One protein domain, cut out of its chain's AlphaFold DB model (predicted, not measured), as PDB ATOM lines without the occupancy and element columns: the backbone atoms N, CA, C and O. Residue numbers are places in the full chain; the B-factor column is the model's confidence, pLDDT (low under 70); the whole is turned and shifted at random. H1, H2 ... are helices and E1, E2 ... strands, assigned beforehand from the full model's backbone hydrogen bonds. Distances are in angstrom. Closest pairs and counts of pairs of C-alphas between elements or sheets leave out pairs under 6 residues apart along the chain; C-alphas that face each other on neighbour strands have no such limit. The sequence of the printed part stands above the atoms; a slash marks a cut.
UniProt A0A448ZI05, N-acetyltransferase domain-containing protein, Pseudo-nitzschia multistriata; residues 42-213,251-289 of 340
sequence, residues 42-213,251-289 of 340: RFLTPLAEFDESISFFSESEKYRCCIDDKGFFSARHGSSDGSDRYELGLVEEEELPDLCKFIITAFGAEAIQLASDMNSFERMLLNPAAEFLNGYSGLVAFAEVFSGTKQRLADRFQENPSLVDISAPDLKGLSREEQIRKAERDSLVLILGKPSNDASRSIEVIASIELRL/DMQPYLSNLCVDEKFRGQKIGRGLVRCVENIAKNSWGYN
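This is residues 42 to 213 and 251 to 289 of the 340 residues of the protein "N-acetyltransferase domain-containing protein" of Pseudo-nitzschia multistriata (UniProt A0A448ZI05). A curled sheet of five strands has H8 packed on one face and H4 running across the other, while the long helix H5 reaches away from this body as an arm that makes the longest axis. The link of residues 108 to 119 leads out from H4 to the far end of H5; H2 and H3 pack on H8, and H6 and H7 follow where H5 comes back to the body. The printed part has 211 residues, with eight helices and five strands in the order H1 H2 H3 E1 E2 H4 H5 H6 H7 E3 E4 E5 H8. The sheet runs E1 E2 E3 E4 E5, all antiparallel, and the class is mixed, helices and strands. The whole is compact, with a radius of gyration of the C-alphas of 19.4 A and spans of 63 by 51 by 35 A.

H1 is residues 47 to 50, beginning at C-alpha 47 (34.395, 13.452, 17.271); H2 is 55 to 58 and H3 61 to 64. E1 is 72 to 74 and E2 85 to 90. H4, 93 to 107, measures 21.4 A, and H5, 120 to 152, 44.8 A from C-alpha 120 (35.199, 25.029, 66.061). H6 is 154 to 159 and H7 176 to 183. E3 is 188 to 195, E4, 203 to 213, measures 26.8 A and E5, 252 to 261, 27.0 A. H8, 270 to 285, measures 21.5 A and ends at C-alpha 285 (22.910, 9.909, 12.126).

Within hydrogen-bond range are N 73 and O 86 of the hairpin E1 and E2, 2.8 A, N 87 and O 193 of E2 and E3, 2.8 A, N 190 and O 209 of the hairpin E3 and E4, 2.9 A, and N 210 and O 257 of E4 and E5, 2.9 A. E4 bends by 83 degrees at residue 206. H4 and H8 are on opposite faces; H4 runs across the strands, at 89 degrees to E4 on the local plane. H1 stands at the sheet's level; H7 only grazes the sheet. H8 touches H2, closest C-alphas Phe 56 and Cys 277, 5.9 A. It touches H3 with residues 273 to 277 alone, closest C-alphas Arg 64 and Gly 273, 5.3 A. H4 and H5, a helical hairpin, touch through residues 138 to 150 of H5 alone, closest C-alphas Cys 100 and Phe 146, 5.8 A, at a steep tilt of 45 degrees, opposite ways. H6 and H7 are close but not clearly touching. Every O i to N i+4 pair is within range in H6, H7 and H8, against 9 of 11 in H4 and 27 of 29 in H5; H1, H2 and H3 are too short for such a pair.

The C-alphas farthest apart are those of Phe 121 and Gly 173, 65.8 A. Residues 214 to 250 are not printed; C-alphas 213 and 251 are 9.3 A apart across the cut. The links H4 to H5 and H6 to H7 are long. The mean pLDDT of the printed part is 86.9, and 20 residues are under 70, among them 109 to 112 and 160 to 164.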
ATOM      1  N   ARG A  42      45.788   8.028  20.282       56.59
ATOM      2  CA  ARG A  42      45.076   9.145  20.892       56.59
ATOM      3  C   ARG A  42      44.195   8.540  21.980       56.59
ATOM      4  O   ARG A  42      43.665   7.453  21.781       56.59
ATOM      5  N   PHE A  43      44.175   9.176  23.144       76.06
ATOM      6  CA  PHE A  43      43.468   8.664  24.320       76.06
ATOM      7  C   PHE A  43      41.958   8.836  24.179       76.06
ATOM      8  O   PHE A  43      41.219   7.940  24.551       76.06
ATOM      9  N   LEU A  44      41.567   9.939  23.542       83.69
ATOM     10  CA  LEU A  44      40.209  10.272  23.169       83.69
ATOM     11  C   LEU A  44      40.036  10.033  21.669       83.69
ATOM     12  O   LEU A  44      40.881  10.485  20.889       83.69
ATOM     13  N   THR A  45      38.939   9.393  21.259       87.50
ATOM     14  CA  THR A  45      38.571   9.315  19.841       87.50
ATOM     15  C   THR A  45      37.878  10.627  19.433       87.50
ATOM     16  O   THR A  45      36.737  10.862  19.855       87.50
ATOM     17  N   PRO A  46      38.523  11.511  18.642       90.00
ATOM     18  CA  PRO A  46      37.979  12.831  18.347       90.00
ATOM     19  C   PRO A  46      36.700  12.736  17.534       90.00
ATOM     20  O   PRO A  46      36.632  12.040  16.521       90.00
ATOM     21  N   LEU A  47      35.691  13.504  17.928       90.75
ATOM     22  CA  LEU A  47      34.395  13.452  17.271       90.75
ATOM     23  C   LEU A  47      34.470  13.987  15.826       90.75
ATOM     24  O   LEU A  47      33.706  13.570  14.962       90.75
ATOM     25  N   ALA A  48      35.424  14.875  15.536       87.62
ATOM     26  CA  ALA A  48      35.663  15.390  14.189       87.62
ATOM     27  C   ALA A  48      36.220  14.335  13.212       87.62
ATOM     28  O   ALA A  48      36.186  14.553  12.005       87.62
ATOM     29  N   GLU A  49      36.696  13.176  13.687       87.38
ATOM     30  CA  GLU A  49      37.132  12.081  12.803       87.38
ATOM     31  C   GLU A  49      35.953  11.340  12.144       87.38
ATOM     32  O   GLU A  49      36.155  10.573  11.202       87.38
ATOM     33  N   PHE A  50      34.715  11.616  12.570       83.56
ATOM     34  CA  PHE A  50      33.482  11.037  12.024       83.56
ATOM     35  C   PHE A  50      32.799  11.928  10.973       83.56
ATOM     36  O   PHE A  50      31.579  11.846  10.810       83.56
ATOM     37  N   ASP A  51      33.566  12.781  10.285       64.69
ATOM     38  CA  ASP A  51      33.113  13.923   9.465       64.69
ATOM     39  C   ASP A  51      31.923  13.615   8.526       64.69
ATOM     40  O   ASP A  51      30.934  14.341   8.514       64.69
ATOM     41  N   GLU A  52      31.913  12.469   7.830       65.12
ATOM     42  CA  GLU A  52      30.795  12.099   6.934       65.12
ATOM     43  C   GLU A  52      29.455  11.852   7.656       65.12
ATOM     44  O   GLU A  52      28.390  11.890   7.038       65.12
ATOM     45  N   SER A  53      29.487  11.592   8.962       67.75
ATOM     46  CA  SER A  53      28.322  11.207   9.765       67.75
ATOM     47  C   SER A  53      27.858  12.284  10.751       67.75
ATOM     48  O   SER A  53      26.734  12.192  11.254       67.75
ATOM     49  N   ILE A  54      28.674  13.322  10.998       83.31
ATOM     50  CA  ILE A  54      28.405  14.388  11.979       83.31
ATOM     51  C   ILE A  54      28.388  15.757  11.301       83.31
ATOM     52  O   ILE A  54      29.366  16.500  11.289       83.31
ATOM     53  N   SER A  55      27.210  16.157  10.826       87.56
ATOM     54  CA  SER A  55      27.032  17.481  10.210       87.56
ATOM     55  C   SER A  55      27.230  18.656  11.180       87.56
ATOM     56  O   SER A  55      27.412  19.780  10.724       87.56
ATOM     57  N   PHE A  56      27.250  18.429  12.501       91.38
ATOM     58  CA  PHE A  56      27.451  19.477  13.512       91.38
ATOM     59  C   PHE A  56      28.684  20.354  13.241       91.38
ATOM     60  O   PHE A  56      28.607  21.566  13.429       91.38
ATOM     61  N   PHE A  57      29.799  19.783  12.772       91.50
ATOM     62  CA  PHE A  57      31.020  20.554  12.499       91.50
ATOM     63  C   PHE A  57      30.918  21.434  11.248       91.50
ATOM     64  O   PHE A  57      31.529  22.501  11.196       91.50
ATOM     65  N   SER A  58      30.059  21.048  10.301       91.00
ATOM     66  CA  SER A  58      29.725  21.842   9.112       91.00
ATOM     67  C   SER A  58      28.718  22.971   9.385       91.00
ATOM     68  O   SER A  58      28.534  23.856   8.549       91.00
ATOM     69  N   GLU A  59      28.078  22.975  10.558       92.44
ATOM     70  CA  GLU A  59      27.131  24.018  10.947       92.44
ATOM     71  C   GLU A  59      27.829  25.358  11.231       92.44
ATOM     72  O   GLU A  59      29.022  25.444  11.550       92.44
ATOM     73  N   SER A  60      27.047  26.439  11.175       93.06
ATOM     74  CA  SER A  60      27.544  27.788  11.474       93.06
ATOM     75  C   SER A  60      28.155  27.891  12.880       93.06
ATOM     76  O   SER A  60      27.694  27.254  13.830       93.06
ATOM     77  N   GLU A  61      29.129  28.789  13.065       90.88
ATOM     78  CA  GLU A  61      29.716  29.070  14.387       90.88
ATOM     79  C   GLU A  61      28.657  29.461  15.432       90.88
ATOM     80  O   GLU A  61      28.765  29.123  16.611       90.88
ATOM     81  N   LYS A  62      27.569  30.114  15.001       91.94
ATOM     82  CA  LYS A  62      26.421  30.433  15.861       91.94
ATOM     83  C   LYS A  62      25.742  29.173  16.409       91.94
ATOM     84  O   LYS A  62      25.239  29.200  17.537       91.94
ATOM     85  N   TYR A  63      25.695  28.097  15.624       91.50
ATOM     86  CA  TYR A  63      25.141  26.817  16.047       91.50
ATOM     87  C   TYR A  63      26.101  26.093  16.994       91.50
ATOM     88  O   TYR A  63      25.703  25.766  18.116       91.50
ATOM     89  N   ARG A  64      27.377  25.971  16.605       92.62
ATOM     90  CA  ARG A  64      28.436  25.315  17.395       92.62
ATOM     91  C   ARG A  64      28.794  26.039  18.697       92.62
ATOM     92  O   ARG A  64      29.316  25.432  19.630       92.62
ATOM     93  N   CYS A  65      28.444  27.322  18.792       91.81
ATOM     94  CA  CYS A  65      28.607  28.212  19.941       91.81
ATOM     95  C   CYS A  65      30.062  28.515  20.318       91.81
ATOM     96  O   CYS A  65      30.486  29.661  20.213       91.81
ATOM     97  N   CYS A  66      30.780  27.521  20.830       92.31
ATOM     98  CA  CYS A  66      32.138  27.652  21.360       92.31
ATOM     99  C   CYS A  66      33.085  26.551  20.868       92.31
ATOM    100  O   CYS A  66      34.260  26.578  21.217       92.31
ATOM    101  N   ILE A  67      32.572  25.589  20.098       94.06
ATOM    102  CA  ILE A  67      33.344  24.484  19.533       94.06
ATOM    103  C   ILE A  67      33.705  24.849  18.090       94.06
ATOM    104  O   ILE A  67      32.828  25.248  17.319       94.06
ATOM    105  N   ASP A  68      34.984  24.762  17.732       93.44
ATOM    106  CA  ASP A  68      35.475  25.031  16.382       93.44
ATOM    107  C   ASP A  68      35.045  23.930  15.384       93.44
ATOM    108  O   ASP A  68      34.372  22.958  15.734       93.44
ATOM    109  N   ASP A  69      35.335  24.136  14.102       90.75
ATOM    110  CA  ASP A  69      34.979  23.219  13.008       90.75
ATOM    111  C   ASP A  69      35.794  21.919  13.042       90.75
ATOM    112  O   ASP A  69      35.512  20.982  12.304       90.75
ATOM    113  N   LYS A  70      36.789  21.846  13.926       90.62
ATOM    114  CA  LYS A  70      37.634  20.679  14.159       90.62
ATOM    115  C   LYS A  70      37.316  20.001  15.494       90.62
ATOM    116  O   LYS A  70      38.048  19.108  15.905       90.62
ATOM    117  N   GLY A  71      36.247  20.417  16.175       90.94
ATOM    118  CA  GLY A  71      35.810  19.820  17.433       90.94
ATOM    119  C   GLY A  71      36.554  20.295  18.674       90.94
ATOM    120  O   GLY A  71      36.427  19.665  19.721       90.94
ATOM    121  N   PHE A  72      37.286  21.407  18.609       93.50
ATOM    122  CA  PHE A  72      38.003  21.935  19.763       93.50
ATOM    123  C   PHE A  72      37.293  23.104  20.436       93.50
ATOM    124  O   PHE A  72      36.642  23.930  19.805       93.50
ATOM    125  N   PHE A  73      37.501  23.220  21.739       93.50
ATOM    126  CA  PHE A  73      37.112  24.356  22.556       93.50
ATOM    127  C   PHE A  73      38.361  25.028  23.132       93.50
ATOM    128  O   PHE A  73      39.266  24.355  23.628       93.50
ATOM    129  N   SER A  74      38.399  26.359  23.103       90.38
ATOM    130  CA  SER A  74      39.444  27.160  23.748       90.38
ATOM    131  C   SER A  74      38.826  28.023  24.838       90.38
ATOM    132  O   SER A  74      37.936  28.835  24.571       90.38
ATOM    133  N   ALA A  75      39.295  27.850  26.072       83.69
ATOM    134  CA  ALA A  75      38.787  28.607  27.207       83.69
ATOM    135  C   ALA A  75      39.095  30.104  27.045       83.69
ATOM    136  O   ALA A  75      40.233  30.492  26.784       83.69
ATOM    137  N   ARG A  76      38.094  30.973  27.249       73.06
ATOM    138  CA  ARG A  76      38.228  32.435  27.053       73.06
ATOM    139  C   ARG A  76      39.265  33.122  27.951       73.06
ATOM    140  O   ARG A  76      39.638  34.257  27.671       73.06
ATOM    141  N   HIS A  77      39.687  32.464  29.026       65.31
ATOM    142  CA  HIS A  77      40.613  33.000  30.027       65.31
ATOM    143  C   HIS A  77      41.955  32.254  30.081       65.31
ATOM    144  O   HIS A  77      42.767  32.538  30.957       65.31
ATOM    145  N   GLY A  78      42.175  31.318  29.155       54.25
ATOM    146  CA  GLY A  78      43.383  30.510  29.074       54.25
ATOM    147  C   GLY A  78      44.494  31.193  28.289       54.25
ATOM    148  O   GLY A  78      44.241  32.036  27.434       54.25
ATOM    149  N   SER A  79      45.731  30.850  28.617       55.31
ATOM    150  CA  SER A  79      46.952  31.507  28.153       55.31
ATOM    151  C   SER A  79      47.044  31.696  26.625       55.31
ATOM    152  O   SER A  79      46.533  30.905  25.832       55.31
ATOM    153  N   SER A  80      47.795  32.713  26.187       60.75
ATOM    154  CA  SER A  80      48.166  32.916  24.775       60.75
ATOM    155  C   SER A  80      49.004  31.775  24.174       60.75
ATOM    156  O   SER A  80      49.312  31.819  22.987       60.75
ATOM    157  N   ASP A  81      49.377  30.770  24.972       70.56
ATOM    158  CA  ASP A  81      50.217  29.636  24.573       70.56
ATOM    159  C   ASP A  81      49.411  28.485  23.936       70.56
ATOM    160  O   ASP A  81      49.957  27.453  23.560       70.56
ATOM    161  N   GLY A  82      48.081  28.619  23.829       66.38
ATOM    162  CA  GLY A  82      47.229  27.552  23.292       66.38
ATOM    163  C   GLY A  82      47.182  26.304  24.182       66.38
ATOM    164  O   GLY A  82      46.686  25.264  23.748       66.38
ATOM    165  N   SER A  83      47.665  26.411  25.427       72.38
ATOM    166  CA  SER A  83      47.710  25.313  26.394       72.38
ATOM    167  C   SER A  83      46.321  24.794  26.755       72.38
ATOM    168  O   SER A  83      46.189  23.626  27.100       72.38
ATOM    169  N   ASP A  84      45.280  25.620  26.650       84.19
ATOM    170  CA  ASP A  84      43.942  25.323  27.183       84.19
ATOM    171  C   ASP A  84      42.961  24.986  26.055       84.19
ATOM    172  O   ASP A  84      41.867  25.550  25.940       84.19
ATOM    173  N   ARG A  85      43.409  24.084  25.177       90.00
ATOM    174  CA  ARG A  85      42.599  23.514  24.103       90.00
ATOM    175  C   ARG A  85      42.041  22.165  24.543       90.00
ATOM    176  O   ARG A  85      42.796  21.257  24.881       90.00
ATOM    177  N   TYR A  86      40.721  22.056  24.504       93.94
ATOM    178  CA  TYR A  86      39.961  20.850  24.813       93.94
ATOM    179  C   TYR A  86      39.378  20.285  23.524       93.94
ATOM    180  O   TYR A  86      39.050  21.044  22.615       93.94
ATOM    181  N   GLU A  87      39.244  18.972  23.444       94.56
ATOM    182  CA  GLU A  87      38.777  18.237  22.274       94.56
ATOM    183  C   GLU A  87      37.471  17.514  22.614       94.56
ATOM    184  O   GLU A  87      37.332  16.923  23.687       94.56
ATOM    185  N   LEU A  88      36.478  17.629  21.731       95.75
ATOM    186  CA  LEU A  88      35.230  16.884  21.828       95.75
ATOM    187  C   LEU A  88      35.443  15.498  21.224       95.75
ATOM    188  O   LEU A  88      35.803  15.384  20.052       95.75
ATOM    189  N   GLY A  89      35.165  14.452  21.992       94.44
ATOM    190  CA  GLY A  89      35.350  13.079  21.543       94.44
ATOM    191  C   GLY A  89      34.434  12.077  22.223       94.44
ATOM    192  O   GLY A  89      33.633  12.423  23.095       94.44
ATOM    193  N   LEU A  90      34.541  10.832  21.770       93.94
ATOM    194  CA  LEU A  90      33.830   9.681  22.315       93.94
ATOM    195  C   LEU A  90      34.654   9.024  23.406       93.94
ATOM    196  O   LEU A  90      35.845   8.804  23.210       93.94
ATOM    197  N   VAL A  91      33.994   8.680  24.511       92.88
ATOM    198  CA  VAL A  91      34.666   8.016  25.626       92.88
ATOM    199  C   VAL A  91      35.085   6.586  25.266       92.88
ATOM    200  O   VAL A  91      34.295   5.809  24.721       92.88
ATOM    201  N   GLU A  92      36.307   6.223  25.635       91.25
ATOM    202  CA  GLU A  92      36.850   4.866  25.577       91.25
ATOM    203  C   GLU A  92      36.796   4.171  26.950       91.25
ATOM    204  O   GLU A  92      36.543   4.786  27.991       91.25
ATOM    205  N   GLU A  93      37.005   2.850  26.981       91.06
ATOM    206  CA  GLU A  93      36.906   2.082  28.231       91.06
ATOM    207  C   GLU A  93      37.958   2.537  29.259       91.06
ATOM    208  O   GLU A  93      37.682   2.601  30.461       91.06
ATOM    209  N   GLU A  94      39.151   2.892  28.786       90.25
ATOM    210  CA  GLU A  94      40.272   3.378  29.588       90.25
ATOM    211  C   GLU A  94      39.988   4.722  30.273       90.25
ATOM    212  O   GLU A  94      40.568   5.010  31.318       90.25
ATOM    213  N   GLU A  95      39.078   5.520  29.718       92.25
ATOM    214  CA  GLU A  95      38.748   6.876  30.166       92.25
ATOM    215  C   GLU A  95      37.605   6.905  31.192       92.25
ATOM    216  O   GLU A  95      37.386   7.908  31.881       92.25
ATOM    217  N   LEU A  96      36.885   5.786  31.350       93.62
ATOM    218  CA  LEU A  96      35.768   5.677  32.287       93.62
ATOM    219  C   LEU A  96      36.104   6.084  33.724       93.62
ATOM    220  O   LEU A  96      35.257   6.736  34.339       93.62
ATOM    221  N   PRO A  97      37.274   5.742  34.307       94.44
ATOM    222  CA  PRO A  97      37.590   6.168  35.662       94.44
ATOM    223  C   PRO A  97      37.586   7.693  35.819       94.44
ATOM    224  O   PRO A  97      37.077   8.191  36.821       94.44
ATOM    225  N   ASP A  98      38.111   8.435  34.845       94.75
ATOM    226  CA  ASP A  98      38.200   9.895  34.922       94.75
ATOM    227  C   ASP A  98      36.850  10.554  34.627       94.75
ATOM    228  O   ASP A  98      36.430  11.446  35.369       94.75
ATOM    229  N   LEU A  99      36.093  10.028  33.656       95.25
ATOM    230  CA  LEU A  99      34.700  10.424  33.429       95.25
ATOM    231  C   LEU A  99      33.833  10.225  34.682       95.25
ATOM    232  O   LEU A  99      33.057  11.105  35.050       95.25
ATOM    233  N   CYS A 100      33.935   9.074  35.349       93.94
ATOM    234  CA  CYS A 100      33.094   8.768  36.507       93.94
ATOM    235  C   CYS A 100      33.427   9.671  37.696       93.94
ATOM    236  O   CYS A 100      32.508  10.184  38.333       93.94
ATOM    237  N   LYS A 101      34.719   9.925  37.958       92.88
ATOM    238  CA  LYS A 101      35.139  10.928  38.952       92.88
ATOM    239  C   LYS A 101      34.534  12.293  38.624       92.88
ATOM    240  O   LYS A 101      33.934  12.906  39.499       92.88
ATOM    241  N   PHE A 102      34.630  12.724  37.363       94.12
ATOM    242  CA  PHE A 102      34.070  13.994  36.910       94.12
ATOM    243  C   PHE A 102      32.552  14.085  37.139       94.12
ATOM    244  O   PHE A 102      32.089  15.065  37.716       94.12
ATOM    245  N   ILE A 103      31.779  13.059  36.764       91.88
ATOM    246  CA  ILE A 103      30.321  13.012  36.979       91.88
ATOM    247  C   ILE A 103      29.985  13.151  38.472       91.88
ATOM    248  O   ILE A 103      29.139  13.961  38.842       91.88
ATOM    249  N   ILE A 104      30.669  12.401  39.336       87.00
ATOM    250  CA  ILE A 104      30.445  12.401  40.792       87.00
ATOM    251  C   ILE A 104      30.742  13.769  41.399       87.00
ATOM    252  O   ILE A 104      29.966  14.269  42.214       87.00
ATOM    253  N   THR A 105      31.842  14.395  40.978       88.25
ATOM    254  CA  THR A 105      32.190  15.755  41.391       88.25
ATOM    255  C   THR A 105      31.160  16.764  40.886       88.25
ATOM    256  O   THR A 105      30.723  17.621  41.648       88.25
ATOM    257  N   ALA A 106      30.725  16.653  39.629       87.88
ATOM    258  CA  ALA A 106      29.809  17.610  39.015       87.88
ATOM    259  C   ALA A 106      28.383  17.562  39.589       87.88
ATOM    260  O   ALA A 106      27.733  18.605  39.662       87.88
ATOM    261  N   PHE A 107      27.905  16.379  39.991       84.12
ATOM    262  CA  PHE A 107      26.592  16.192  40.623       84.12
ATOM    263  C   PHE A 107      26.632  16.233  42.159       84.12
ATOM    264  O   PHE A 107      25.583  16.144  42.787       84.12
ATOM    265  N   GLY A 108      27.811  16.422  42.764       74.12
ATOM    266  CA  GLY A 108      27.950  16.692  44.195       74.12
ATOM    267  C   GLY A 108      27.662  15.486  45.089       74.12
ATOM    268  O   GLY A 108      26.762  15.534  45.919       74.12
ATOM    269  N   ALA A 109      28.453  14.417  44.977       60.38
ATOM    270  CA  ALA A 109      28.314  13.240  45.847       60.38
ATOM    271  C   ALA A 109      28.783  13.438  47.306       60.38
ATOM    272  O   ALA A 109      28.861  12.464  48.057       60.38
ATOM    273  N   GLU A 110      29.119  14.661  47.730       58.53
ATOM    274  CA  GLU A 110      29.460  14.913  49.131       58.53
ATOM    275  C   GLU A 110      28.200  14.829  49.999       58.53
ATOM    276  O   GLU A 110      27.388  15.749  50.058       58.53
ATOM    277  N   ALA A 111      28.039  13.684  50.665       54.72
ATOM    278  CA  ALA A 111      26.849  13.358  51.445       54.72
ATOM    279  C   ALA A 111      26.719  14.185  52.735       54.72
ATOM    280  O   ALA A 111      25.608  14.372  53.233       54.72
ATOM    281  N   ILE A 112      27.838  14.648  53.306       58.38
ATOM    282  CA  ILE A 112      27.854  15.351  54.590       58.38
ATOM    283  C   ILE A 112      28.695  16.621  54.473       58.38
ATOM    284  O   ILE A 112      29.921  16.588  54.587       58.38
ATOM    285  N   GLN A 113      28.015  17.755  54.325       70.31
ATOM    286  CA  GLN A 113      28.579  19.061  54.652       70.31
ATOM    287  C   GLN A 113      28.231  19.362  56.113       70.31
ATOM    288  O   GLN A 113      27.057  19.472  56.469       70.31
ATOM    289  N   LEU A 114      29.244  19.442  56.983       68.69
ATOM    290  CA  LEU A 114      29.031  19.838  58.377       68.69
ATOM    291  C   LEU A 114      28.442  21.250  58.410       68.69
ATOM    292  O   LEU A 114      28.920  22.151  57.718       68.69
ATOM    293  N   ALA A 115      27.396  21.433  59.212       71.75
ATOM    294  CA  ALA A 115      26.605  22.649  59.190       71.75
ATOM    295  C   ALA A 115      27.446  23.895  59.538       71.75
ATOM    296  O   ALA A 115      28.388  23.877  60.349       71.75
ATOM    297  N   SER A 116      27.118  25.012  58.880       73.88
ATOM    298  CA  SER A 116      27.869  26.263  59.006       73.88
ATOM    299  C   SER A 116      27.796  26.879  60.412       73.88
ATOM    300  O   SER A 116      28.638  27.710  60.746       73.88
ATOM    301  N   ASP A 117      26.837  26.450  61.232       81.50
ATOM    302  CA  ASP A 117      26.559  26.898  62.600       81.50
ATOM    303  C   ASP A 117      27.303  26.109  63.697       81.50
ATOM    304  O   ASP A 117      27.312  26.540  64.850       81.50
ATOM    305  N   MET A 118      27.981  25.007  63.361       83.50
ATOM    306  CA  MET A 118      28.785  24.247  64.327       83.50
ATOM    307  C   MET A 118      29.995  25.042  64.835       83.50
ATOM    308  O   MET A 118      30.726  25.662  64.053       83.50
ATOM    309  N   ASN A 119      30.264  24.962  66.143       91.00
ATOM    310  CA  ASN A 119      31.443  25.601  66.731       91.00
ATOM    311  C   ASN A 119      32.748  24.871  66.336       91.00
ATOM    312  O   ASN A 119      32.746  23.731  65.862       91.00
ATOM    313  N   SER A 120      33.894  25.539  66.510       87.00
ATOM    314  CA  SER A 120      35.199  25.029  66.061       87.00
ATOM    315  C   SER A 120      35.598  23.704  66.716       87.00
ATOM    316  O   SER A 120      36.242  22.875  66.075       87.00
ATOM    317  N   PHE A 121      35.201  23.485  67.969       85.00
ATOM    318  CA  PHE A 121      35.517  22.267  68.707       85.00
ATOM    319  C   PHE A 121      34.674  21.074  68.235       85.00
ATOM    320  O   PHE A 121      35.215  19.997  67.993       85.00
ATOM    321  N   GLU A 122      33.372  21.270  68.025       82.25
ATOM    322  CA  GLU A 122      32.477  20.257  67.449       82.25
ATOM    323  C   GLU A 122      32.919  19.849  66.043       82.25
ATOM    324  O   GLU A 122      32.953  18.658  65.736       82.25
ATOM    325  N   ARG A 123      33.335  20.812  65.207       85.88
ATOM    326  CA  ARG A 123      33.920  20.506  63.892       85.88
ATOM    327  C   ARG A 123      35.201  19.698  64.011       85.88
ATOM    328  O   ARG A 123      35.351  18.708  63.311       85.88
ATOM    329  N   MET A 124      36.102  20.070  64.917       86.38
ATOM    330  CA  MET A 124      37.345  19.323  65.127       86.38
ATOM    331  C   MET A 124      37.080  17.859  65.515       86.38
ATOM    332  O   MET A 124      37.786  16.971  65.045       86.38
ATOM    333  N   LEU A 125      36.057  17.599  66.340       83.25
ATOM    334  CA  LEU A 125      35.677  16.241  66.746       83.25
ATOM    335  C   LEU A 125      34.974  15.449  65.636       83.25
ATOM    336  O   LEU A 125      35.186  14.242  65.526       83.25
ATOM    337  N   LEU A 126      34.127  16.103  64.837       83.31
ATOM    338  CA  LEU A 126      33.289  15.436  63.838       83.31
ATOM    339  C   LEU A 126      33.931  15.349  62.449       83.31
ATOM    340  O   LEU A 126      33.549  14.471  61.678       83.31
ATOM    341  N   ASN A 127      34.934  16.180  62.146       82.31
ATOM    342  CA  ASN A 127      35.644  16.180  60.864       82.31
ATOM    343  C   ASN A 127      36.183  14.796  60.471       82.31
ATOM    344  O   ASN A 127      35.860  14.358  59.371       82.31
ATOM    345  N   PRO A 128      36.911  14.047  61.329       81.62
ATOM    346  CA  PRO A 128      37.450  12.748  60.924       81.62
ATOM    347  C   PRO A 128      36.359  11.736  60.547       81.62
ATOM    348  O   PRO A 128      36.517  10.955  59.610       81.62
ATOM    349  N   ALA A 129      35.232  11.752  61.265       72.44
ATOM    350  CA  ALA A 129      34.100  10.880  60.971       72.44
ATOM    351  C   ALA A 129      33.371  11.307  59.687       72.44
ATOM    352  O   ALA A 129      33.007  10.452  58.881       72.44
ATOM    353  N   ALA A 130      33.190  12.615  59.474       74.31
ATOM    354  CA  ALA A 130      32.601  13.163  58.255       74.31
ATOM    355  C   ALA A 130      33.470  12.857  57.023       74.31
ATOM    356  O   ALA A 130      32.948  12.377  56.024       74.31
ATOM    357  N   GLU A 131      34.790  13.037  57.111       77.56
ATOM    358  CA  GLU A 131      35.747  12.682  56.055       77.56
ATOM    359  C   GLU A 131      35.727  11.183  55.745       77.56
ATOM    360  O   GLU A 131      35.701  10.800  54.578       77.56
ATOM    361  N   PHE A 132      35.676  10.321  56.768       75.31
ATOM    362  CA  PHE A 132      35.560   8.876  56.572       75.31
ATOM    363  C   PHE A 132      34.261   8.494  55.847       75.31
ATOM    364  O   PHE A 132      34.288   7.716  54.891       75.31
ATOM    365  N   LEU A 133      33.123   9.054  56.267       69.81
ATOM    366  CA  LEU A 133      31.823   8.801  55.639       69.81
ATOM    367  C   LEU A 133      31.742   9.376  54.219       69.81
ATOM    368  O   LEU A 133      31.218   8.712  53.324       69.81
ATOM    369  N   ASN A 134      32.299  10.565  53.984       76.12
ATOM    370  CA  ASN A 134      32.406  11.166  52.654       76.12
ATOM    371  C   ASN A 134      33.330  10.336  51.745       76.12
ATOM    372  O   ASN A 134      32.995  10.078  50.593       76.12
ATOM    373  N   GLY A 135      34.442   9.814  52.271       78.31
ATOM    374  CA  GLY A 135      35.323   8.899  51.540       78.31
ATOM    375  C   GLY A 135      34.633   7.581  51.176       78.31
ATOM    376  O   GLY A 135      34.714   7.128  50.035       78.31
ATOM    377  N   TYR A 136      33.904   6.978  52.120       76.12
ATOM    378  CA  TYR A 136      33.140   5.754  51.872       76.12
ATOM    379  C   TYR A 136      32.010   5.970  50.855       76.12
ATOM    380  O   TYR A 136      31.892   5.206  49.897       76.12
ATOM    381  N   SER A 137      31.204   7.021  51.029       75.88
ATOM    382  CA  SER A 137      30.129   7.365  50.088       75.88
ATOM    383  C   SER A 137      30.674   7.686  48.697       75.88
ATOM    384  O   SER A 137      30.117   7.204  47.716       75.88
ATOM    385  N   GLY A 138      31.815   8.376  48.602       78.31
ATOM    386  CA  GLY A 138      32.519   8.610  47.343       78.31
ATOM    387  C   GLY A 138      32.936   7.316  46.634       78.31
ATOM    388  O   GLY A 138      32.751   7.199  45.424       78.31
ATOM    389  N   LEU A 139      33.435   6.311  47.365       80.75
ATOM    390  CA  LEU A 139      33.780   5.002  46.789       80.75
ATOM    391  C   LEU A 139      32.550   4.235  46.289       80.75
ATOM    392  O   LEU A 139      32.605   3.629  45.218       80.75
ATOM    393  N   VAL A 140      31.449   4.256  47.044       82.19
ATOM    394  CA  VAL A 140      30.191   3.606  46.642       82.19
ATOM    395  C   VAL A 140      29.601   4.299  45.414       82.19
ATOM    396  O   VAL A 140      29.294   3.623  44.434       82.19
ATOM    397  N   ALA A 141      29.532   5.634  45.427       81.50
ATOM    398  CA  ALA A 141      29.093   6.431  44.287       81.50
ATOM    399  C   ALA A 141      29.968   6.162  43.055       81.50
ATOM    400  O   ALA A 141      29.450   5.972  41.957       81.50
ATOM    401  N   PHE A 142      31.289   6.057  43.238       87.62
ATOM    402  CA  PHE A 142      32.208   5.690  42.164       87.62
ATOM    403  C   PHE A 142      31.925   4.308  41.600       87.62
ATOM    404  O   PHE A 142      31.779   4.175  40.387       87.62
ATOM    405  N   ALA A 143      31.802   3.290  42.447       86.75
ATOM    406  CA  ALA A 143      31.504   1.937  41.997       86.75
ATOM    407  C   ALA A 143      30.162   1.863  41.246       86.75
ATOM    408  O   ALA A 143      30.073   1.178  40.226       86.75
ATOM    409  N   GLU A 144      29.141   2.586  41.712       85.31
ATOM    410  CA  GLU A 144      27.823   2.636  41.078       85.31
ATOM    411  C   GLU A 144      27.869   3.335  39.716       85.31
ATOM    412  O   GLU A 144      27.474   2.742  38.709       85.31
ATOM    413  N   VAL A 145      28.403   4.560  39.659       87.81
ATOM    414  CA  VAL A 145      28.513   5.332  38.414       87.81
ATOM    415  C   VAL A 145      29.400   4.602  37.411       87.81
ATOM    416  O   VAL A 145      29.033   4.505  36.239       87.81
ATOM    417  N   PHE A 146      30.518   4.026  37.857       92.31
ATOM    418  CA  PHE A 146      31.428   3.262  37.006       92.31
ATOM    419  C   PHE A 146      30.770   2.002  36.450       92.31
ATOM    420  O   PHE A 146      30.759   1.801  35.236       92.31
ATOM    421  N   SER A 147      30.173   1.172  37.310       89.44
ATOM    422  CA  SER A 147      29.498  -0.060  36.889       89.44
ATOM    423  C   SER A 147      28.325   0.234  35.951       89.44
ATOM    424  O   SER A 147      28.211  -0.373  34.886       89.44
ATOM    425  N   GLY A 148      27.493   1.221  36.297       88.50
ATOM    426  CA  GLY A 148      26.355   1.636  35.485       88.50
ATOM    427  C   GLY A 148      26.782   2.182  34.125       88.50
ATOM    428  O   GLY A 148      26.237   1.772  33.105       88.50
ATOM    429  N   THR A 149      27.775   3.072  34.086       91.62
ATOM    430  CA  THR A 149      28.274   3.660  32.830       91.62
ATOM    431  C   THR A 149      28.942   2.603  31.957       91.62
ATOM    432  O   THR A 149      28.624   2.497  30.775       91.62
ATOM    433  N   LYS A 150      29.768   1.728  32.545       93.62
ATOM    434  CA  LYS A 150      30.368   0.592  31.837       93.62
ATOM    435  C   LYS A 150      29.311  -0.355  31.270       93.62
ATOM    436  O   LYS A 150      29.453  -0.817  30.145       93.62
ATOM    437  N   GLN A 151      28.236  -0.630  32.012       92.50
ATOM    438  CA  GLN A 151      27.121  -1.438  31.513       92.50
ATOM    439  C   GLN A 151      26.412  -0.764  30.329       92.50
ATOM    440  O   GLN A 151      26.073  -1.458  29.371       92.50
ATOM    441  N   ARG A 152      26.202   0.558  30.389       93.00
ATOM    442  CA  ARG A 152      25.538   1.333  29.327       93.00
ATOM    443  C   ARG A 152      26.355   1.469  28.046       93.00
ATOM    444  O   ARG A 152      25.782   1.724  26.998       93.00
ATOM    445  N   LEU A 153      27.666   1.266  28.124       93.12
ATOM    446  CA  LEU A 153      28.591   1.295  26.985       93.12
ATOM    447  C   LEU A 153      29.037  -0.106  26.541       93.12
ATOM    448  O   LEU A 153      29.848  -0.247  25.627       93.12
ATOM    449  N   ALA A 154      28.538  -1.154  27.202       92.75
ATOM    450  CA  ALA A 154      29.095  -2.493  27.086       92.75
ATOM    451  C   ALA A 154      29.020  -3.062  25.667       92.75
ATOM    452  O   ALA A 154      29.942  -3.766  25.262       92.75
ATOM    453  N   ASP A 155      27.951  -2.778  24.921       92.12
ATOM    454  CA  ASP A 155      27.825  -3.293  23.559       92.12
ATOM    455  C   ASP A 155      28.700  -2.483  22.584       92.12
ATOM    456  O   ASP A 155      29.347  -3.084  21.729       92.12
ATOM    457  N   ARG A 156      28.860  -1.164  22.787       89.00
ATOM    458  CA  ARG A 156      29.781  -0.337  21.977       89.00
ATOM    459  C   ARG A 156      31.236  -0.765  22.121       89.00
ATOM    460  O   ARG A 156      31.941  -0.879  21.121       89.00
ATOM    461  N   PHE A 157      31.682  -1.065  23.340       89.12
ATOM    462  CA  PHE A 157      33.047  -1.555  23.558       89.12
ATOM    463  C   PHE A 157      33.281  -2.954  22.970       89.12
ATOM    464  O   PHE A 157      34.406  -3.288  22.598       89.12
ATOM    465  N   GLN A 158      32.238  -3.784  22.867       86.19
ATOM    466  CA  GLN A 158      32.348  -5.140  22.324       86.19
ATOM    467  C   GLN A 158      32.298  -5.185  20.796       86.19
ATOM    468  O   GLN A 158      32.998  -6.003  20.194       86.19
ATOM    469  N   GLU A 159      31.459  -4.357  20.169       75.31
ATOM    470  CA  GLU A 159      31.117  -4.512  18.754       75.31
ATOM    471  C   GLU A 159      32.222  -4.033  17.800       75.31
ATOM    472  O   GLU A 159      32.324  -4.599  16.713       75.31
ATOM    473  N   ASN A 160      33.118  -3.115  18.196       59.56
ATOM    474  CA  ASN A 160      34.301  -2.762  17.393       59.56
ATOM    475  C   ASN A 160      35.383  -1.992  18.190       59.56
ATOM    476  O   ASN A 160      35.392  -0.763  18.179       59.56
ATOM    477  N   PRO A 161      36.407  -2.656  18.762       62.44
ATOM    478  CA  PRO A 161      37.507  -1.976  19.470       62.44
ATOM    479  C   PRO A 161      38.439  -1.141  18.565       62.44
ATOM    480  O   PRO A 161      39.471  -0.655  19.010       62.44
ATOM    481  N   SER A 162      38.131  -1.022  17.272       56.12
ATOM    482  CA  SER A 162      38.947  -0.311  16.277       56.12
ATOM    483  C   SER A 162      38.155   0.668  15.408       56.12
ATOM    484  O   SER A 162      38.744   1.302  14.536       56.12
ATOM    485  N   LEU A 163      36.836   0.755  15.593       59.72
ATOM    486  CA  LEU A 163      35.972   1.660  14.843       59.72
ATOM    487  C   LEU A 163      34.818   2.039  15.770       59.72
ATOM    488  O   LEU A 163      33.839   1.305  15.878       59.72
ATOM    489  N   VAL A 164      34.988   3.135  16.507       68.25
ATOM    490  CA  VAL A 164      33.903   3.662  17.332       68.25
ATOM    491  C   VAL A 164      32.798   4.094  16.370       68.25
ATOM    492  O   VAL A 164      33.021   4.935  15.513       68.25
ATOM    493  N   ASP A 165      31.633   3.461  16.439       84.81
ATOM    494  CA  ASP A 165      30.479   3.841  15.628       84.81
ATOM    495  C   ASP A 165      29.617   4.811  16.438       84.81
ATOM    496  O   ASP A 165      29.439   4.626  17.645       84.81
ATOM    497  N   ILE A 166      29.077   5.838  15.788       91.31
ATOM    498  CA  ILE A 166      28.089   6.744  16.381       91.31
ATOM    499  C   ILE A 166      26.660   6.362  16.000       91.31
ATOM    500  O   ILE A 166      25.733   7.084  16.358       91.31
ATOM    501  N   SER A 167      26.456   5.275  15.251       91.38
ATOM    502  CA  SER A 167      25.141   4.824  14.809       91.38
ATOM    503  C   SER A 167      24.200   4.554  15.982       91.38
ATOM    504  O   SER A 167      24.609   4.282  17.120       91.38
ATOM    505  N   ALA A 168      22.904   4.598  15.678       92.56
ATOM    506  CA  ALA A 168      21.892   4.119  16.602       92.56
ATOM    507  C   ALA A 168      22.062   2.605  16.835       92.56
ATOM    508  O   ALA A 168      22.507   1.900  15.921       92.56
ATOM    509  N   PRO A 169      21.646   2.096  18.006       92.00
ATOM    510  CA  PRO A 169      21.527   0.660  18.240       92.00
ATOM    511  C   PRO A 169      20.624   0.006  17.180       92.00
ATOM    512  O   PRO A 169      19.537   0.519  16.896       92.00
ATOM    513  N   ASP A 170      21.031  -1.132  16.605       92.00
ATOM    514  CA  ASP A 170      20.169  -1.879  15.678       92.00
ATOM    515  C   ASP A 170      19.105  -2.665  16.452       92.00
ATOM    516  O   ASP A 170      19.384  -3.648  17.141       92.00
ATOM    517  N   LEU A 171      17.861  -2.200  16.344       92.50
ATOM    518  CA  LEU A 171      16.706  -2.755  17.045       92.50
ATOM    519  C   LEU A 171      15.822  -3.637  16.148       92.50
ATOM    520  O   LEU A 171      14.803  -4.166  16.605       92.50
ATOM    521  N   LYS A 172      16.157  -3.783  14.858       92.06
ATOM    522  CA  LYS A 172      15.288  -4.458  13.886       92.06
ATOM    523  C   LYS A 172      15.176  -5.952  14.186       92.06
ATOM    524  O   LYS A 172      16.164  -6.654  14.346       92.06
ATOM    525  N   GLY A 173      13.941  -6.450  14.209       91.69
ATOM    526  CA  GLY A 173      13.655  -7.875  14.411       91.69
ATOM    527  C   GLY A 173      13.820  -8.376  15.850       91.69
ATOM    528  O   GLY A 173      13.584  -9.556  16.091       91.69
ATOM    529  N   LEU A 174      14.179  -7.504  16.797       92.31
ATOM    530  CA  LEU A 174      14.250  -7.834  18.219       92.31
ATOM    531  C   LEU A 174      12.871  -7.739  18.880       92.31
ATOM    532  O   LEU A 174      12.064  -6.867  18.534       92.31
ATOM    533  N   SER A 175      12.617  -8.600  19.869       90.94
ATOM    534  CA  SER A 175      11.476  -8.443  20.780       90.94
ATOM    535  C   SER A 175      11.602  -7.153  21.593       90.94
ATOM    536  O   SER A 175      12.683  -6.581  21.716       90.94
ATOM    537  N   ARG A 176      10.506  -6.671  22.181       85.75
ATOM    538  CA  ARG A 176      10.518  -5.397  22.910       85.75
ATOM    539  C   ARG A 176      11.492  -5.402  24.091       85.75
ATOM    540  O   ARG A 176      12.199  -4.424  24.310       85.75
ATOM    541  N   GLU A 177      11.549  -6.496  24.837       87.75
ATOM    542  CA  GLU A 177      12.469  -6.674  25.958       87.75
ATOM    543  C   GLU A 177      13.930  -6.672  25.491       87.75
ATOM    544  O   GLU A 177      14.791  -6.083  26.145       87.75
ATOM    545  N   GLU A 178      14.211  -7.288  24.341       91.38
ATOM    546  CA  GLU A 178      15.537  -7.257  23.717       91.38
ATOM    547  C   GLU A 178      15.889  -5.860  23.211       91.38
ATOM    548  O   GLU A 178      17.023  -5.428  23.402       91.38
ATOM    549  N   GLN A 179      14.927  -5.124  22.645       91.19
ATOM    550  CA  GLN A 179      15.131  -3.735  22.235       91.19
ATOM    551  C   GLN A 179      15.499  -2.855  23.428       91.19
ATOM    552  O   GLN A 179      16.460  -2.097  23.344       91.19
ATOM    553  N   ILE A 180      14.775  -2.981  24.549       89.69
ATOM    554  CA  ILE A 180      15.082  -2.260  25.796       89.69
ATOM    555  C   ILE A 180      16.489  -2.616  26.268       89.69
ATOM    556  O   ILE A 180      17.305  -1.728  26.490       89.69
ATOM    557  N   ARG A 181      16.808  -3.909  26.351       90.50
ATOM    558  CA  ARG A 181      18.118  -4.369  26.818       90.50
ATOM    559  C   ARG A 181      19.268  -3.891  25.927       90.50
ATOM    560  O   ARG A 181      20.323  -3.555  26.458       90.50
ATOM    561  N   LYS A 182      19.086  -3.894  24.603       92.50
ATOM    562  CA  LYS A 182      20.086  -3.415  23.639       92.50
ATOM    563  C   LYS A 182      20.251  -1.900  23.755       92.50
ATOM    564  O   LYS A 182      21.367  -1.425  23.911       92.50
ATOM    565  N   ALA A 183      19.149  -1.152  23.797       92.25
ATOM    566  CA  ALA A 183      19.158   0.298  23.985       92.25
ATOM    567  C   ALA A 183      19.824   0.734  25.307       92.25
ATOM    568  O   ALA A 183      20.554   1.721  25.338       92.25
ATOM    569  N   GLU A 184      19.631  -0.026  26.389       90.06
ATOM    570  CA  GLU A 184      20.257   0.213  27.697       90.06
ATOM    571  C   GLU A 184      21.771  -0.026  27.730       90.06
ATOM    572  O   GLU A 184      22.411   0.392  28.692       90.06
ATOM    573  N   ARG A 185      22.340  -0.731  26.746       93.31
ATOM    574  CA  ARG A 185      23.752  -1.159  26.715       93.31
ATOM    575  C   ARG A 185      24.563  -0.519  25.590       93.31
ATOM    576  O   ARG A 185      25.729  -0.872  25.403       93.31
ATOM    577  N   ASP A 186      23.938   0.396  24.859       93.56
ATOM    578  CA  ASP A 186      24.452   0.974  23.620       93.56
ATOM    579  C   ASP A 186      24.319   2.515  23.619       93.56
ATOM    580  O   ASP A 186      23.969   3.161  22.625       93.56
ATOM    581  N   SER A 187      24.582   3.116  24.787       94.62
ATOM    582  CA  SER A 187      24.666   4.568  24.976       94.62
ATOM    583  C   SER A 187      25.848   5.159  24.207       94.62
ATOM    584  O   SER A 187      26.878   4.519  24.030       94.62
ATOM    585  N   LEU A 188      25.723   6.417  23.802       95.31
ATOM    586  CA  LEU A 188      26.799   7.255  23.293       95.31
ATOM    587  C   LEU A 188      27.168   8.267  24.378       95.31
ATOM    588  O   LEU A 188      26.303   9.008  24.843       95.31
ATOM    589  N   VAL A 189      28.433   8.323  24.784       96.38
ATOM    590  CA  VAL A 189      28.901   9.309  25.764       96.38
ATOM    591  C   VAL A 189      29.974  10.168  25.117       96.38
ATOM    592  O   VAL A 189      31.026   9.667  24.720       96.38
ATOM    593  N   LEU A 190      29.677  11.463  25.002       97.12
ATOM    594  CA  LEU A 190      30.616  12.463  24.515       97.12
ATOM    595  C   LEU A 190      31.259  13.164  25.703       97.12
ATOM    596  O   LEU A 190      30.577  13.510  26.674       97.12
ATOM    597  N   ILE A 191      32.553  13.430  25.587       97.12
ATOM    598  CA  ILE A 191      33.303  14.221  26.553       97.12
ATOM    599  C   ILE A 191      33.993  15.376  25.844       97.12
ATOM    600  O   ILE A 191      34.485  15.239  24.727       97.12
ATOM    601  N   LEU A 192      34.023  16.527  26.508       97.12
ATOM    602  CA  LEU A 192      34.947  17.597  26.176       97.12
ATOM    603  C   LEU A 192      36.100  17.485  27.164       97.12
ATOM    604  O   LEU A 192      35.921  17.737  28.360       97.12
ATOM    605  N   GLY A 193      37.252  17.052  26.670       95.19
ATOM    606  CA  GLY A 193      38.386  16.728  27.515       95.19
ATOM    607  C   GLY A 193      39.708  17.134  26.897       95.19
ATOM    608  O   GLY A 193      39.814  17.387  25.700       95.19
ATOM    609  N   LYS A 194      40.730  17.229  27.737       91.62
ATOM    610  CA  LYS A 194      42.102  17.457  27.303       91.62
ATOM    611  C   LYS A 194      42.936  16.228  27.663       91.62
ATOM    612  O   LYS A 194      42.975  15.858  28.840       91.62
ATOM    613  N   PRO A 195      43.609  15.596  26.688       83.19
ATOM    614  CA  PRO A 195      44.558  14.537  26.988       83.19
ATOM    615  C   PRO A 195      45.656  15.080  27.904       83.19
ATOM    616  O   PRO A 195      46.236  16.135  27.629       83.19
ATOM    617  N   SER A 196      45.953  14.373  28.992       82.12
ATOM    618  CA  SER A 196      47.119  14.710  29.799       82.12
ATOM    619  C   SER A 196      48.390  14.388  29.014       82.12
ATOM    620  O   SER A 196      48.510  13.328  28.403       82.12
ATOM    621  N   ASN A 197      49.371  15.295  29.056       75.31
ATOM    622  CA  ASN A 197      50.713  15.036  28.518       75.31
ATOM    623  C   ASN A 197      51.501  14.033  29.377       75.31
ATOM    624  O   ASN A 197      52.614  13.646  29.019       75.31
ATOM    625  N   ASP A 198      50.960  13.658  30.535       76.44
ATOM    626  CA  ASP A 198      51.601  12.749  31.462       76.44
ATOM    627  C   ASP A 198      51.496  11.286  30.996       76.44
ATOM    628  O   ASP A 198      50.528  10.854  30.367       76.44
ATOM    629  N   ALA A 199      52.490  10.480  31.371       75.75
ATOM    630  CA  ALA A 199      52.519   9.045  31.100       75.75
ATOM    631  C   ALA A 199      51.343   8.291  31.753       75.75
ATOM    632  O   ALA A 199      51.071   7.146  31.386       75.75
ATOM    633  N   SER A 200      50.645   8.930  32.701       70.56
ATOM    634  CA  SER A 200      49.509   8.391  33.451       70.56
ATOM    635  C   SER A 200      48.254   8.101  32.617       70.56
ATOM    636  O   SER A 200      47.331   7.497  33.156       70.56
ATOM    637  N   ARG A 201      48.222   8.451  31.317       77.12
ATOM    638  CA  ARG A 201      47.074   8.221  30.405       77.12
ATOM    639  C   ARG A 201      45.746   8.769  30.942       77.12
ATOM    640  O   ARG A 201      44.690   8.218  30.654       77.12
ATOM    641  N   SER A 202      45.818   9.814  31.755       88.25
ATOM    642  CA  SER A 202      44.647  10.467  32.327       88.25
ATOM    643  C   SER A 202      44.087  11.500  31.358       88.25
ATOM    644  O   SER A 202      44.816  12.072  30.539       88.25
ATOM    645  N   ILE A 203      42.791  11.760  31.475       92.00
ATOM    646  CA  ILE A 203      42.132  12.832  30.734       92.00
ATOM    647  C   ILE A 203      41.561  13.868  31.700       92.00
ATOM    648  O   ILE A 203      40.962  13.546  32.724       92.00
ATOM    649  N   GLU A 204      41.746  15.141  31.371       93.81
ATOM    650  CA  GLU A 204      41.086  16.239  32.071       93.81
ATOM    651  C   GLU A 204      39.713  16.450  31.429       93.81
ATOM    652  O   GLU A 204      39.599  17.095  30.387       93.81
ATOM    653  N   VAL A 205      38.669  15.871  32.026       95.94
ATOM    654  CA  VAL A 205      37.282  16.044  31.572       95.94
ATOM    655  C   VAL A 205      36.729  17.356  32.123       95.94
ATOM    656  O   VAL A 205      36.726  17.561  33.334       95.94
ATOM    657  N   ILE A 206      36.214  18.221  31.245       96.31
ATOM    658  CA  ILE A 206      35.563  19.481  31.647       96.31
ATOM    659  C   ILE A 206      34.068  19.511  31.337       96.31
ATOM    660  O   ILE A 206      33.343  20.357  31.859       96.31
ATOM    661  N   ALA A 207      33.586  18.615  30.479       97.94
ATOM    662  CA  ALA A 207      32.164  18.416  30.258       97.94
ATOM    663  C   ALA A 207      31.877  17.011  29.731       97.94
ATOM    664  O   ALA A 207      32.715  16.410  29.057       97.94
ATOM    665  N   SER A 208      30.670  16.521  29.987       98.06
ATOM    666  CA  SER A 208      30.167  15.272  29.423       98.06
ATOM    667  C   SER A 208      28.690  15.388  29.068       98.06
ATOM    668  O   SER A 208      27.974  16.257  29.572       98.06
ATOM    669  N   ILE A 209      28.244  14.532  28.153       98.25
ATOM    670  CA  ILE A 209      26.840  14.355  27.789       98.25
ATOM    671  C   ILE A 209      26.617  12.912  27.332       98.25
ATOM    672  O   ILE A 209      27.445  12.339  26.626       98.25
ATOM    673  N   GLU A 210      25.492  12.322  27.722       97.44
ATOM    674  CA  GLU A 210      25.089  10.979  27.310       97.44
ATOM    675  C   GLU A 210      23.837  11.042  26.429       97.44
ATOM    676  O   GLU A 210      22.836  11.665  26.792       97.44
ATOM    677  N   LEU A 211      23.880  10.347  25.296       97.12
ATOM    678  CA  LEU A 211      22.767  10.133  24.381       97.12
ATOM    679  C   LEU A 211      22.470   8.634  24.296       97.12
ATOM    680  O   LEU A 211      23.359   7.834  24.022       97.12
ATOM    681  N   ARG A 212      21.215   8.233  24.479       95.50
ATOM    682  CA  ARG A 212      20.801   6.824  24.368       95.50
ATOM    683  C   ARG A 212      19.380   6.690  23.855       95.50
ATOM    684  O   ARG A 212      18.634   7.663  23.856       95.50
ATOM    685  N   LEU A 213      18.988   5.486  23.454       94.81
ATOM    686  CA  LEU A 213      17.585   5.182  23.187       94.81
ATOM    687  C   LEU A 213      16.878   4.775  24.482       94.81
ATOM    688  O   LEU A 213      17.409   3.985  25.260       94.81
ATOM    689  N   ASP A 251       7.601   3.784  21.555       82.19
ATOM    690  CA  ASP A 251       8.747   3.648  20.688       82.19
ATOM    691  C   ASP A 251       9.994   4.087  21.444       82.19
ATOM    692  O   ASP A 251       9.954   4.972  22.305       82.19
ATOM    693  N   MET A 252      11.112   3.464  21.098       90.62
ATOM    694  CA  MET A 252      12.419   3.936  21.523       90.62
ATOM    695  C   MET A 252      12.666   5.318  20.937       90.62
ATOM    696  O   MET A 252      12.474   5.522  19.739       90.62
ATOM    697  N   GLN A 253      13.083   6.259  21.774       94.56
ATOM    698  CA  GLN A 253      13.419   7.611  21.348       94.56
ATOM    699  C   GLN A 253      14.780   8.030  21.906       94.56
ATOM    700  O   GLN A 253      15.167   7.567  22.983       94.56
ATOM    701  N   PRO A 254      15.499   8.920  21.203       96.50
ATOM    702  CA  PRO A 254      16.706   9.536  21.713       96.50
ATOM    703  C   PRO A 254      16.417  10.264  23.018       96.50
ATOM    704  O   PRO A 254      15.433  11.001  23.155       96.50
ATOM    705  N   TYR A 255      17.310  10.060  23.965       95.94
ATOM    706  CA  TYR A 255      17.194  10.552  25.313       95.94
ATOM    707  C   TYR A 255      18.543  11.108  25.765       95.94
ATOM    708  O   TYR A 255      19.557  10.405  25.743       95.94
ATOM    709  N   LEU A 256      18.531  12.376  26.170       96.50
ATOM    710  CA  LEU A 256      19.685  13.110  26.670       96.50
ATOM    711  C   LEU A 256      19.750  12.975  28.197       96.50
ATOM    712  O   LEU A 256      18.784  13.256  28.907       96.50
ATOM    713  N   SER A 257      20.910  12.562  28.704       95.00
ATOM    714  CA  SER A 257      21.202  12.423  30.137       95.00
ATOM    715  C   SER A 257      22.624  12.855  30.471       95.00
ATOM    716  O   SER A 257      23.439  13.069  29.577       95.00
ATOM    717  N   ASN A 258      22.920  12.952  31.771       94.38
ATOM    718  CA  ASN A 258      24.275  13.131  32.298       94.38
ATOM    719  C   ASN A 258      25.027  14.314  31.668       94.38
ATOM    720  O   ASN A 258      26.242  14.263  31.520       94.38
ATOM    721  N   LEU A 259      24.299  15.374  31.287       97.25
ATOM    722  CA  LEU A 259      24.906  16.622  30.848       97.25
ATOM    723  C   LEU A 259      25.452  17.358  32.066       97.25
ATOM    724  O   LEU A 259      24.683  17.853  32.894       97.25
ATOM    725  N   CYS A 260      26.767  17.493  32.138       95.31
ATOM    726  CA  CYS A 260      27.409  18.343  33.126       95.31
ATOM    727  C   CYS A 260      28.613  19.080  32.533       95.31
ATOM    728  O   CYS A 260      29.233  18.655  31.560       95.31
ATOM    729  N   VAL A 261      28.900  20.246  33.111       96.50
ATOM    730  CA  VAL A 261      30.035  21.107  32.762       96.50
ATOM    731  C   VAL A 261      30.705  21.509  34.067       96.50
ATOM    732  O   VAL A 261      30.011  21.941  35.001       96.50
ATOM    733  N   ASP A 262      32.027  21.372  34.115       95.06
ATOM    734  CA  ASP A 262      32.867  21.831  35.217       95.06
ATOM    735  C   ASP A 262      32.537  23.291  35.536       95.06
ATOM    736  O   ASP A 262      32.379  24.129  34.641       95.06
ATOM    737  N   GLU A 263      32.397  23.592  36.823       92.81
ATOM    738  CA  GLU A 263      31.954  24.896  37.299       92.81
ATOM    739  C   GLU A 263      32.805  26.054  36.764       92.81
ATOM    740  O   GLU A 263      32.251  27.084  36.371       92.81
ATOM    741  N   LYS A 264      34.120  25.854  36.624       93.50
ATOM    742  CA  LYS A 264      35.070  26.856  36.113       93.50
ATOM    743  C   LYS A 264      34.844  27.182  34.635       93.50
ATOM    744  O   LYS A 264      35.254  28.239  34.157       93.50
ATOM    745  N   PHE A 265      34.183  26.285  33.907       94.31
ATOM    746  CA  PHE A 265      33.937  26.391  32.470       94.31
ATOM    747  C   PHE A 265      32.477  26.731  32.126       94.31
ATOM    748  O   PHE A 265      32.132  26.934  30.954       94.31
ATOM    749  N   ARG A 266      31.602  26.861  33.132       94.25
ATOM    750  CA  ARG A 266      30.210  27.301  32.944       94.25
ATOM    751  C   ARG A 266      30.145  28.734  32.400       94.25
ATOM    752  O   ARG A 266      31.097  29.505  32.447       94.25
ATOM    753  N   GLY A 267      29.009  29.086  31.795       94.06
ATOM    754  CA  GLY A 267      28.812  30.400  31.162       94.06
ATOM    755  C   GLY A 267      29.500  30.579  29.798       94.06
ATOM    756  O   GLY A 267      29.258  31.576  29.121       94.06
ATOM    757  N   GLN A 268      30.279  29.597  29.330       95.00
ATOM    758  CA  GLN A 268      30.996  29.650  28.044       95.00
ATOM    759  C   GLN A 268      30.252  28.955  26.888       95.00
ATOM    760  O   GLN A 268      30.828  28.700  25.839       95.00
ATOM    761  N   LYS A 269      28.952  28.668  27.060       95.88
ATOM    762  CA  LYS A 269      28.075  27.977  26.088       95.88
ATOM    763  C   LYS A 269      28.452  26.520  25.756       95.88
ATOM    764  O   LYS A 269      27.831  25.950  24.864       95.88
ATOM    765  N   ILE A 270      29.348  25.890  26.519       96.94
ATOM    766  CA  ILE A 270      29.739  24.476  26.346       96.94
ATOM    767  C   ILE A 270      28.522  23.547  26.382       96.94
ATOM    768  O   ILE A 270      28.290  22.807  25.432       96.94
ATOM    769  N   GLY A 271      27.682  23.653  27.421       97.62
ATOM    770  CA  GLY A 271      26.481  22.818  27.536       97.62
ATOM    771  C   GLY A 271      25.529  22.968  26.344       97.62
ATOM    772  O   GLY A 271      24.968  21.987  25.876       97.62
ATOM    773  N   ARG A 272      25.413  24.179  25.779       97.94
ATOM    774  CA  ARG A 272      24.623  24.431  24.563       97.94
ATOM    775  C   ARG A 272      25.228  23.752  23.333       97.94
ATOM    776  O   ARG A 272      24.487  23.174  22.545       97.94
ATOM    777  N   GLY A 273      26.551  23.818  23.180       97.06
ATOM    778  CA  GLY A 273      27.268  23.121  22.113       97.06
ATOM    779  C   GLY A 273      27.058  21.607  22.180       97.06
ATOM    780  O   GLY A 273      26.708  21.001  21.174       97.06
ATOM    781  N   LEU A 274      27.171  21.018  23.376       98.12
ATOM    782  CA  LEU A 274      26.958  19.585  23.598       98.12
ATOM    783  C   LEU A 274      25.521  19.141  23.297       98.12
ATOM    784  O   LEU A 274      25.337  18.168  22.571       98.12
ATOM    785  N   VAL A 275      24.512  19.877  23.787       98.31
ATOM    786  CA  VAL A 275      23.090  19.612  23.483       98.31
ATOM    787  C   VAL A 275      22.864  19.578  21.971       98.31
ATOM    788  O   VAL A 275      22.344  18.603  21.439       98.31
ATOM    789  N   ARG A 276      23.323  20.606  21.255       97.38
ATOM    790  CA  ARG A 276      23.177  20.692  19.795       97.38
ATOM    791  C   ARG A 276      23.937  19.606  19.048       97.38
ATOM    792  O   ARG A 276      23.468  19.136  18.016       97.38
ATOM    793  N   CYS A 277      25.087  19.189  19.565       96.88
ATOM    794  CA  CYS A 277      25.844  18.084  18.998       96.88
ATOM    795  C   CYS A 277      25.044  16.775  19.064       96.88
ATOM    796  O   CYS A 277      24.873  16.115  18.041       96.88
ATOM    797  N   VAL A 278      24.484  16.418  20.225       97.38
ATOM    798  CA  VAL A 278      23.687  15.183  20.345       97.38
ATOM    799  C   VAL A 278      22.339  15.275  19.627       97.38
ATOM    800  O   VAL A 278      21.878  14.275  19.085       97.38
ATOM    801  N   GLU A 279      21.735  16.466  19.531       97.25
ATOM    802  CA  GLU A 279      20.567  16.713  18.670       97.25
ATOM    803  C   GLU A 279      20.887  16.437  17.198       97.25
ATOM    804  O   GLU A 279      20.096  15.801  16.499       97.25
ATOM    805  N   ASN A 280      22.050  16.902  16.731       95.56
ATOM    806  CA  ASN A 280      22.510  16.691  15.364       95.56
ATOM    807  C   ASN A 280      22.749  15.199  15.080       95.56
ATOM    808  O   ASN A 280      22.280  14.708  14.056       95.56
ATOM    809  N   ILE A 281      23.381  14.469  16.006       95.31
ATOM    810  CA  ILE A 281      23.583  13.012  15.896       95.31
ATOM    811  C   ILE A 281      22.234  12.280  15.865       95.31
ATOM    812  O   ILE A 281      21.966  11.500  14.951       95.31
ATOM    813  N   ALA A 282      21.341  12.573  16.814       95.56
ATOM    814  CA  ALA A 282      20.019  11.952  16.883       95.56
ATOM    815  C   ALA A 282      19.198  12.188  15.601       95.56
ATOM    816  O   ALA A 282      18.498  11.294  15.123       95.56
ATOM    817  N   LYS A 283      19.302  13.386  15.018       93.62
ATOM    818  CA  LYS A 283      18.595  13.746  13.789       93.62
ATOM    819  C   LYS A 283      19.214  13.116  12.548       93.62
ATOM    820  O   LYS A 283      18.523  12.440  11.793       93.62
ATOM    821  N   ASN A 284      20.494  13.380  12.315       91.62
ATOM    822  CA  ASN A 284      21.131  13.131  11.026       91.62
ATOM    823  C   ASN A 284      21.753  11.738  10.950       91.62
ATOM    824  O   ASN A 284      21.707  11.114   9.894       91.62
ATOM    825  N   SER A 285      22.280  11.231  12.065       91.50
ATOM    826  CA  SER A 285      22.910   9.909  12.126       91.50
ATOM    827  C   SER A 285      21.903   8.828  12.530       91.50
ATOM    828  O   SER A 285      21.943   7.720  12.004       91.50
ATOM    829  N   TRP A 286      20.983   9.128  13.458       93.62
ATOM    830  CA  TRP A 286      20.005   8.142  13.947       93.62
ATOM    831  C   TRP A 286      18.633   8.236  13.262       93.62
ATOM    832  O   TRP A 286      17.843   7.299  13.358       93.62
ATOM    833  N   GLY A 287      18.336   9.337  12.562       92.75
ATOM    834  CA  GLY A 287      17.091   9.511  11.805       92.75
ATOM    835  C   GLY A 287      15.854   9.833  12.652       92.75
ATOM    836  O   GLY A 287      14.729   9.657  12.180       92.75
ATOM    837  N   TYR A 288      16.026  10.293  13.894       94.25
ATOM    838  CA  TYR A 288      14.914  10.639  14.779       94.25
ATOM    839  C   TYR A 288      14.512  12.109  14.648       94.25
ATOM    840  O   TYR A 288      15.321  12.998  14.399       94.25
ATOM    841  N   ASN A 289      13.228  12.390  14.860       94.38
ATOM    842  CA  ASN A 289      12.665  13.741  14.778       94.38
ATOM    843  C   ASN A 289      12.285  14.326  16.145       94.38
ATOM    844  O   ASN A 289      11.702  15.411  16.203       94.38
TER     845      ASN A 289